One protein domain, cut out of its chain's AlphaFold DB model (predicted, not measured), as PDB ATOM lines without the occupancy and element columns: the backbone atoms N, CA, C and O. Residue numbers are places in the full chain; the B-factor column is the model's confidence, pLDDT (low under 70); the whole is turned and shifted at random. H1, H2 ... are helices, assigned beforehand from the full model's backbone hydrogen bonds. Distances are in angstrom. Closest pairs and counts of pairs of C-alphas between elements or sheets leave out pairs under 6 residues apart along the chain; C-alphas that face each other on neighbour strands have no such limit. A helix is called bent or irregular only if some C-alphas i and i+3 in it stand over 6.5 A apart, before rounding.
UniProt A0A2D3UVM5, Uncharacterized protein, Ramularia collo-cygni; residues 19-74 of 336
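Overview. This is residues 19 to 74 of the 336 residues of an uncharacterized protein of Ramularia collo-cygni (UniProt A0A2D3UVM5). Picture a helical hairpin: two long helices, H1 and H2, are joined by a tight link and run opposite ways side by side, crossing at a slant of 38 degrees. Beyond the far end of H2 a short third helix, H3, sticks out from the hairpin with residues 66 to 74 and touches neither long helix. The printed part has 56 residues with three named helices, in the order H1, H2, H3, and no named strand; the class is all helix. The whole is loose, with a radius of gyration of the C-alphas of 13.3 A, and its outline is a rod of 44 by 16 by 15 A, with the free stretch at one end of its length.

Arrangement. Begin with H1, residues 19 to 40, and H2, residues 46 to 66, which form a helical hairpin. They touch, with 18 pairs of C-alphas within 8 A; look at Arg 30 and Ser 53, whose C-alphas are the closest of the two helices at 5.2 A. Their centres are 8.7 A apart. Their lines stand at a steep tilt of 38 degrees, and they run opposite ways. Go on to H3, residues 68 to 73, and you find that H2 and H3 meet only through their link. H1 and H3 are apart. In the backbones of H1, H2 and H3, every O i to N i+4 pair is within hydrogen-bond range.

Along the chain. Find C-alpha 19 at (-16.157, -3.536, -56.174); from there H1 runs 31.4 A to C-alpha 40 at (-8.367, -28.263, -38.385). After a tight link of 5 residues, look for C-alpha 46 at (-16.048, -30.963, -48.347), where H2 begins; watch y rise to -1.877 at C-alpha 66, 30.2 A from C-alpha 46. One residue, His 67, lies between H2 and H3. H3 then runs 8.4 A from C-alpha 68 to C-alpha 73 at (-14.993, 8.567, -44.699). The three helices are not bent.

Size, cuts and confidence. The two C-alphas farthest apart are those of Trp 43, in the link between H1 and H2, and Leu 73, in H3, at 44.2 A. From the first printed C-alpha, that of Gly 19, to the last, that of Ala 74, the distance is 16.7 A. Residues 66 to 74, of which 68 to 73 belong to H3, stand free; without them the body has 47 residues and spans 35 by 14 by 14 A. The printed part has no cut, and both links are tight. Read the B-factor column for the model's confidence: the mean pLDDT of the printed part is 92.4, that of H3 is 77, and residues 73 to 74 are under 70.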
ATOM      1  N   GLY A  19     -15.502  -2.233 -56.061       86.75
ATOM      2  CA  GLY A  19     -16.157  -3.536 -56.174       86.75
ATOM      3  C   GLY A  19     -15.175  -4.673 -56.465       86.75
ATOM      4  O   GLY A  19     -15.164  -5.660 -55.736       86.75
ATOM      5  N   ASP A  20     -14.277  -4.503 -57.439       88.62
ATOM      6  CA  ASP A  20     -13.314  -5.550 -57.823       88.62
ATOM      7  C   ASP A  20     -12.368  -5.919 -56.669       88.62
ATOM      8  O   ASP A  20     -12.036  -7.088 -56.461       88.62
ATOM      9  N   ILE A  21     -11.941  -4.919 -55.890       85.69
ATOM     10  CA  ILE A  21     -11.069  -5.128 -54.725       85.69
ATOM     11  C   ILE A  21     -11.820  -5.882 -53.622       85.69
ATOM     12  O   ILE A  21     -11.269  -6.809 -53.022       85.69
ATOM     13  N   ARG A  22     -13.078  -5.502 -53.364       90.19
ATOM     14  CA  ARG A  22     -13.932  -6.160 -52.371       90.19
ATOM     15  C   ARG A  22     -14.152  -7.627 -52.727       90.19
ATOM     16  O   ARG A  22     -13.931  -8.497 -51.887       90.19
ATOM     17  N   ASP A  23     -14.519  -7.908 -53.970       93.31
ATOM     18  CA  ASP A  23     -14.835  -9.262 -54.415       93.31
ATOM     19  C   ASP A  23     -13.581 -10.158 -54.387       93.31
ATOM     20  O   ASP A  23     -13.636 -11.311 -53.943       93.31
ATOM     21  N   ALA A  24     -12.414  -9.609 -54.745       92.12
ATOM     22  CA  ALA A  24     -11.132 -10.301 -54.617       92.12
ATOM     23  C   ALA A  24     -10.763 -10.614 -53.153       92.12
ATOM     24  O   ALA A  24     -10.226 -11.690 -52.864       92.12
ATOM     25  N   LEU A  25     -11.050  -9.700 -52.218       91.25
ATOM     26  CA  LEU A  25     -10.823  -9.907 -50.785       91.25
ATOM     27  C   LEU A  25     -11.735 -11.006 -50.224       91.25
ATOM     28  O   LEU A  25     -11.249 -11.910 -49.543       91.25
ATOM     29  N   ILE A  26     -13.026 -10.975 -50.565       94.62
ATOM     30  CA  ILE A  26     -14.007 -11.991 -50.155       94.62
ATOM     31  C   ILE A  26     -13.594 -13.369 -50.682       94.62
ATOM     32  O   ILE A  26     -13.570 -14.345 -49.928       94.62
ATOM     33  N   ALA A  27     -13.189 -13.456 -51.954       95.44
ATOM     34  CA  ALA A  27     -12.714 -14.702 -52.549       95.44
ATOM     35  C   ALA A  27     -11.476 -15.261 -51.823       95.44
ATOM     36  O   ALA A  27     -11.380 -16.468 -51.585       95.44
ATOM     37  N   ARG A  28     -10.538 -14.391 -51.425       92.69
ATOM     38  CA  ARG A  28      -9.354 -14.785 -50.646       92.69
ATOM     39  C   ARG A  28      -9.698 -15.286 -49.259       92.69
ATOM     40  O   ARG A  28      -9.160 -16.315 -48.857       92.69
ATOM     41  N   MET A  29     -10.566 -14.574 -48.547       94.19
ATOM     42  CA  MET A  29     -11.022 -14.995 -47.228       94.19
ATOM     43  C   MET A  29     -11.690 -16.358 -47.292       94.19
ATOM     44  O   MET A  29     -11.273 -17.260 -46.577       94.19
ATOM     45  N   ARG A  30     -12.624 -16.552 -48.228       96.19
ATOM     46  CA  ARG A  30     -13.282 -17.844 -48.449       96.19
ATOM     47  C   ARG A  30     -12.269 -18.969 -48.669       96.19
ATOM     48  O   ARG A  30     -12.330 -19.999 -48.004       96.19
ATOM     49  N   ALA A  31     -11.289 -18.759 -49.552       95.88
ATOM     50  CA  ALA A  31     -10.244 -19.745 -49.828       95.88
ATOM     51  C   ALA A  31      -9.287 -19.981 -48.644       95.88
ATOM     52  O   ALA A  31      -8.671 -21.043 -48.548       95.88
ATOM     53  N   HIS A  32      -9.091 -18.990 -47.776       95.50
ATOM     54  CA  HIS A  32      -8.285 -19.129 -46.566       95.50
ATOM     55  C   HIS A  32      -9.043 -19.903 -45.485       95.50
ATOM     56  O   HIS A  32      -8.530 -20.910 -45.008       95.50
ATOM     57  N   THR A  33     -10.281 -19.507 -45.187       95.12
ATOM     58  CA  THR A  33     -11.161 -20.180 -44.226       95.12
ATOM     59  C   THR A  33     -11.406 -21.631 -44.621       95.12
ATOM     60  O   THR A  33     -11.289 -22.508 -43.776       95.12
ATOM     61  N   ALA A  34     -11.653 -21.918 -45.905       97.06
ATOM     62  CA  ALA A  34     -11.799 -23.295 -46.378       97.06
ATOM     63  C   ALA A  34     -10.540 -24.136 -46.096       97.06
ATOM     64  O   ALA A  34     -10.645 -25.221 -45.537       97.06
ATOM     65  N   ARG A  35      -9.343 -23.613 -46.405       96.94
ATOM     66  CA  ARG A  35      -8.075 -24.310 -46.124       96.94
ATOM     67  C   ARG A  35      -7.844 -24.523 -44.631       96.94
ATOM     68  O   ARG A  35      -7.360 -25.581 -44.247       96.94
ATOM     69  N   GLN A  36      -8.175 -23.534 -43.806       96.81
ATOM     70  CA  GLN A  36      -8.044 -23.643 -42.357       96.81
ATOM     71  C   GLN A  36      -8.998 -24.706 -41.794       96.81
ATOM     72  O   GLN A  36      -8.565 -25.572 -41.041       96.81
ATOM     73  N   LEU A  37     -10.260 -24.713 -42.234       96.75
ATOM     74  CA  LEU A  37     -11.246 -25.722 -41.840       96.75
ATOM     75  C   LEU A  37     -10.841 -27.135 -42.284       96.75
ATOM     76  O   LEU A  37     -11.002 -28.075 -41.515       96.75
ATOM     77  N   GLU A  38     -10.277 -27.300 -43.485       97.31
ATOM     78  CA  GLU A  38      -9.755 -28.597 -43.949       97.31
ATOM     79  C   GLU A  38      -8.567 -29.092 -43.109       97.31
ATOM     80  O   GLU A  38      -8.422 -30.297 -42.902       97.31
ATOM     81  N   GLN A  39      -7.717 -28.178 -42.626       96.88
ATOM     82  CA  GLN A  39      -6.569 -28.509 -41.774       96.88
ATOM     83  C   GLN A  39      -6.990 -28.859 -40.345       96.88
ATOM     84  O   GLN A  39      -6.491 -29.833 -39.783       96.88
ATOM     85  N   GLU A  40      -7.899 -28.079 -39.762       97.38
ATOM     86  CA  GLU A  40      -8.367 -28.263 -38.385       97.38
ATOM     87  C   GLU A  40      -9.380 -29.412 -38.260       97.38
ATOM     88  O   GLU A  40      -9.382 -30.129 -37.257       97.38
ATOM     89  N   TYR A  41     -10.196 -29.648 -39.295       96.94
ATOM     90  CA  TYR A  41     -11.262 -30.653 -39.296       96.94
ATOM     91  C   TYR A  41     -11.197 -31.577 -40.529       96.94
ATOM     92  O   TYR A  41     -12.111 -31.569 -41.357       96.94
ATOM     93  N   PRO A  42     -10.182 -32.460 -40.648       97.75
ATOM     94  CA  PRO A  42     -10.012 -33.324 -41.827       97.75
ATOM     95  C   PRO A  42     -11.161 -34.316 -42.060       97.75
ATOM     96  O   PRO A  42     -11.324 -34.851 -43.154       97.75
ATOM     97  N   TRP A  43     -11.941 -34.598 -41.014       96.94
ATOM     98  CA  TRP A  43     -13.114 -35.470 -41.054       96.94
ATOM     99  C   TRP A  43     -14.371 -34.762 -41.582       96.94
ATOM    100  O   TRP A  43     -15.372 -35.425 -41.861       96.94
ATOM    101  N   MET A  44     -14.350 -33.431 -41.710       97.38
ATOM    102  CA  MET A  44     -15.485 -32.657 -42.196       97.38
ATOM    103  C   MET A  44     -15.678 -32.885 -43.700       97.38
ATOM    104  O   MET A  44     -14.741 -32.817 -44.495       97.38
ATOM    105  N   ALA A  45     -16.917 -33.153 -44.115       97.88
ATOM    106  CA  ALA A  45     -17.224 -33.338 -45.526       97.88
ATOM    107  C   ALA A  45     -16.966 -32.036 -46.306       97.88
ATOM    108  O   ALA A  45     -17.380 -30.959 -45.878       97.88
ATOM    109  N   LYS A  46     -16.350 -32.131 -47.492       96.88
ATOM    110  CA  LYS A  46     -16.048 -30.963 -48.347       96.88
ATOM    111  C   LYS A  46     -17.244 -30.024 -48.593       96.88
ATOM    112  O   LYS A  46     -17.030 -28.813 -48.588       96.88
ATOM    113  N   PRO A  47     -18.488 -30.516 -48.788       98.00
ATOM    114  CA  PRO A  47     -19.649 -29.636 -48.911       98.00
ATOM    115  C   PRO A  47     -19.898 -28.784 -47.659       98.00
ATOM    116  O   PRO A  47     -20.180 -27.601 -47.800       98.00
ATOM    117  N   ALA A  48     -19.716 -29.353 -46.463       97.31
ATOM    118  CA  ALA A  48     -19.894 -28.642 -45.198       97.31
ATOM    119  C   ALA A  48     -18.800 -27.583 -44.979       97.31
ATOM    120  O   ALA A  48     -19.098 -26.468 -44.563       97.31
ATOM    121  N   VAL A  49     -17.545 -27.888 -45.340       97.19
ATOM    122  CA  VAL A  49     -16.457 -26.892 -45.326       97.19
ATOM    123  C   VAL A  49     -16.787 -25.711 -46.237       97.19
ATOM    124  O   VAL A  49     -16.606 -24.556 -45.852       97.19
ATOM    125  N   LYS A  50     -17.276 -25.996 -47.449       96.75
ATOM    126  CA  LYS A  50     -17.643 -24.957 -48.410       96.75
ATOM    127  C   LYS A  50     -18.764 -24.075 -47.859       96.75
ATOM    128  O   LYS A  50     -18.604 -22.859 -47.869       96.75
ATOM    129  N   GLU A  51     -19.832 -24.679 -47.345       97.50
ATOM    130  CA  GLU A  51     -20.976 -23.971 -46.758       97.50
ATOM    131  C   GLU A  51     -20.548 -23.034 -45.620       97.50
ATOM    132  O   GLU A  51     -20.855 -21.844 -45.668       97.50
ATOM    133  N   LEU A  52     -19.737 -23.519 -44.673       97.06
ATOM    134  CA  LEU A  52     -19.201 -22.689 -43.588       97.06
ATOM    135  C   LEU A  52     -18.295 -21.563 -44.106       97.06
ATOM    136  O   LEU A  52     -18.380 -20.427 -43.644       97.06
ATOM    137  N   SER A  53     -17.434 -21.847 -45.088       96.44
ATOM    138  CA  SER A  53     -16.573 -20.817 -45.683       96.44
ATOM    139  C   SER A  53     -17.373 -19.746 -46.437       96.44
ATOM    140  O   SER A  53     -16.997 -18.572 -46.421       96.44
ATOM    141  N   ASP A  54     -18.483 -20.133 -47.071       96.62
ATOM    142  CA  ASP A  54     -19.405 -19.233 -47.763       96.62
ATOM    143  C   ASP A  54     -20.193 -18.380 -46.755       96.62
ATOM    144  O   ASP A  54     -20.343 -17.174 -46.967       96.62
ATOM    145  N   GLU A  55     -20.627 -18.962 -45.634       96.81
ATOM    146  CA  GLU A  55     -21.310 -18.253 -44.546       96.81
ATOM    147  C   GLU A  55     -20.405 -17.192 -43.904       96.81
ATOM    148  O   GLU A  55     -20.793 -16.026 -43.796       96.81
ATOM    149  N   VAL A  56     -19.164 -17.554 -43.562       95.00
ATOM    150  CA  VAL A  56     -18.167 -16.613 -43.023       95.00
ATOM    151  C   VAL A  56     -17.891 -15.484 -44.014       95.00
ATOM    152  O   VAL A  56     -17.881 -14.309 -43.633       95.00
ATOM    153  N   ALA A  57     -17.716 -15.816 -45.296       95.00
ATOM    154  CA  ALA A  57     -17.520 -14.828 -46.349       95.00
ATOM    155  C   ALA A  57     -18.722 -13.874 -46.472       95.00
ATOM    156  O   ALA A  57     -18.524 -12.668 -46.603       95.00
ATOM    157  N   SER A  58     -19.955 -14.383 -46.364       95.94
ATOM    158  CA  SER A  58     -21.177 -13.568 -46.404       95.94
ATOM    159  C   SER A  58     -21.300 -12.635 -45.196       95.94
ATOM    160  O   SER A  58     -21.665 -11.468 -45.346       95.94
ATOM    161  N   CYS A  59     -20.975 -13.113 -43.992       95.56
ATOM    162  CA  CYS A  59     -20.949 -12.279 -42.789       95.56
ATOM    163  C   CYS A  59     -19.932 -11.139 -42.918       95.56
ATOM    164  O   CYS A  59     -20.241  -9.993 -42.590       95.56
ATOM    165  N   PHE A  60     -18.750 -11.434 -43.456       93.19
ATOM    166  CA  PHE A  60     -17.721 -10.427 -43.689       93.19
ATOM    167  C   PHE A  60     -18.130  -9.407 -44.759       93.19
ATOM    168  O   PHE A  60     -17.969  -8.206 -44.559       93.19
ATOM    169  N   GLU A  61     -18.720  -9.867 -45.863       95.19
ATOM    170  CA  GLU A  61     -19.255  -9.005 -46.920       95.19
ATOM    171  C   GLU A  61     -20.309  -8.031 -46.378       95.19
ATOM    172  O   GLU A  61     -20.220  -6.827 -46.620       95.19
ATOM    173  N   LYS A  62     -21.258  -8.525 -45.572       95.25
ATOM    174  CA  LYS A  62     -22.258  -7.680 -44.900       95.25
ATOM    175  C   LYS A  62     -21.606  -6.649 -43.982       95.25
ATOM    176  O   LYS A  62     -22.048  -5.504 -43.965       95.25
ATOM    177  N   GLY A  63     -20.556  -7.033 -43.255       92.75
ATOM    178  CA  GLY A  63     -19.772  -6.122 -42.421       92.75
ATOM    179  C   GLY A  63     -19.101  -5.012 -43.232       92.75
ATOM    180  O   GLY A  63     -19.226  -3.841 -42.882       92.75
ATOM    181  N   ILE A  64     -18.455  -5.352 -44.353       89.81
ATOM    182  CA  ILE A  64     -17.845  -4.359 -45.253       89.81
ATOM    183  C   ILE A  64     -18.900  -3.386 -45.773       89.81
ATOM    184  O   ILE A  64     -18.681  -2.182 -45.717       89.81
ATOM    185  N   ILE A  65     -20.041  -3.893 -46.251       92.62
ATOM    186  CA  ILE A  65     -21.124  -3.057 -46.788       92.62
ATOM    187  C   ILE A  65     -21.689  -2.139 -45.695       92.62
ATOM    188  O   ILE A  65     -21.859  -0.942 -45.917       92.62
ATOM    189  N   ALA A  66     -21.930  -2.664 -44.490       93.38
ATOM    190  CA  ALA A  66     -22.438  -1.877 -43.366       93.38
ATOM    191  C   ALA A  66     -21.472  -0.756 -42.941       93.38
ATOM    192  O   ALA A  66     -21.912   0.315 -42.519       93.38
ATOM    193  N   HIS A  67     -20.164  -0.983 -43.083       87.81
ATOM    194  CA  HIS A  67     -19.120  -0.014 -42.756       87.81
ATOM    195  C   HIS A  67     -18.574   0.743 -43.971       87.81
ATOM    196  O   HIS A  67     -17.629   1.516 -43.818       87.81
ATOM    197  N   GLU A  68     -19.166   0.595 -45.158       86.81
ATOM    198  CA  GLU A  68     -18.659   1.215 -46.387       86.81
ATOM    199  C   GLU A  68     -18.625   2.741 -46.272       86.81
ATOM    200  O   GLU A  68     -17.666   3.370 -46.707       86.81
ATOM    201  N   SER A  69     -19.606   3.345 -45.596       82.25
ATOM    202  CA  SER A  69     -19.621   4.785 -45.314       82.25
ATOM    203  C   SER A  69     -18.478   5.216 -44.390       82.25
ATOM    204  O   SER A  69     -17.861   6.252 -44.624       82.25
ATOM    205  N   VAL A  70     -18.139   4.411 -43.380       80.69
ATOM    206  CA  VAL A  70     -17.019   4.669 -42.460       80.69
ATOM    207  C   VAL A  70     -15.684   4.479 -43.176       80.69
ATOM    208  O   VAL A  70     -14.786   5.294 -42.996       80.69
ATOM    209  N   ILE A  71     -15.563   3.463 -44.034       72.94
ATOM    210  CA  ILE A  71     -14.378   3.206 -44.866       72.94
ATOM    211  C   ILE A  71     -14.205   4.316 -45.914       72.94
ATOM    212  O   ILE A  71     -13.097   4.793 -46.137       72.94
ATOM    213  N   ALA A  72     -15.296   4.784 -46.521       73.75
ATOM    214  CA  ALA A  72     -15.284   5.894 -47.469       73.75
ATOM    215  C   ALA A  72     -14.955   7.230 -46.790       73.75
ATOM    216  O   ALA A  72     -14.289   8.072 -47.391       73.75
ATOM    217  N   LEU A  73     -15.390   7.431 -45.538       67.81
ATOM    218  CA  LEU A  73     -14.993   8.567 -44.699       67.81
ATOM    219  C   LEU A  73     -13.553   8.435 -44.199       67.81
ATOM    220  O   LEU A  73     -12.850   9.442 -44.117       67.81
ATOM    221  N   ALA A  74     -13.066   7.209 -44.012       62.53
ATOM    222  CA  ALA A  74     -11.649   6.869 -43.959       62.53
ATOM    223  C   ALA A  74     -11.004   6.954 -45.359       62.53
ATOM    224  O   ALA A  74     -10.162   6.127 -45.720       62.53
TER     225      ALA A  74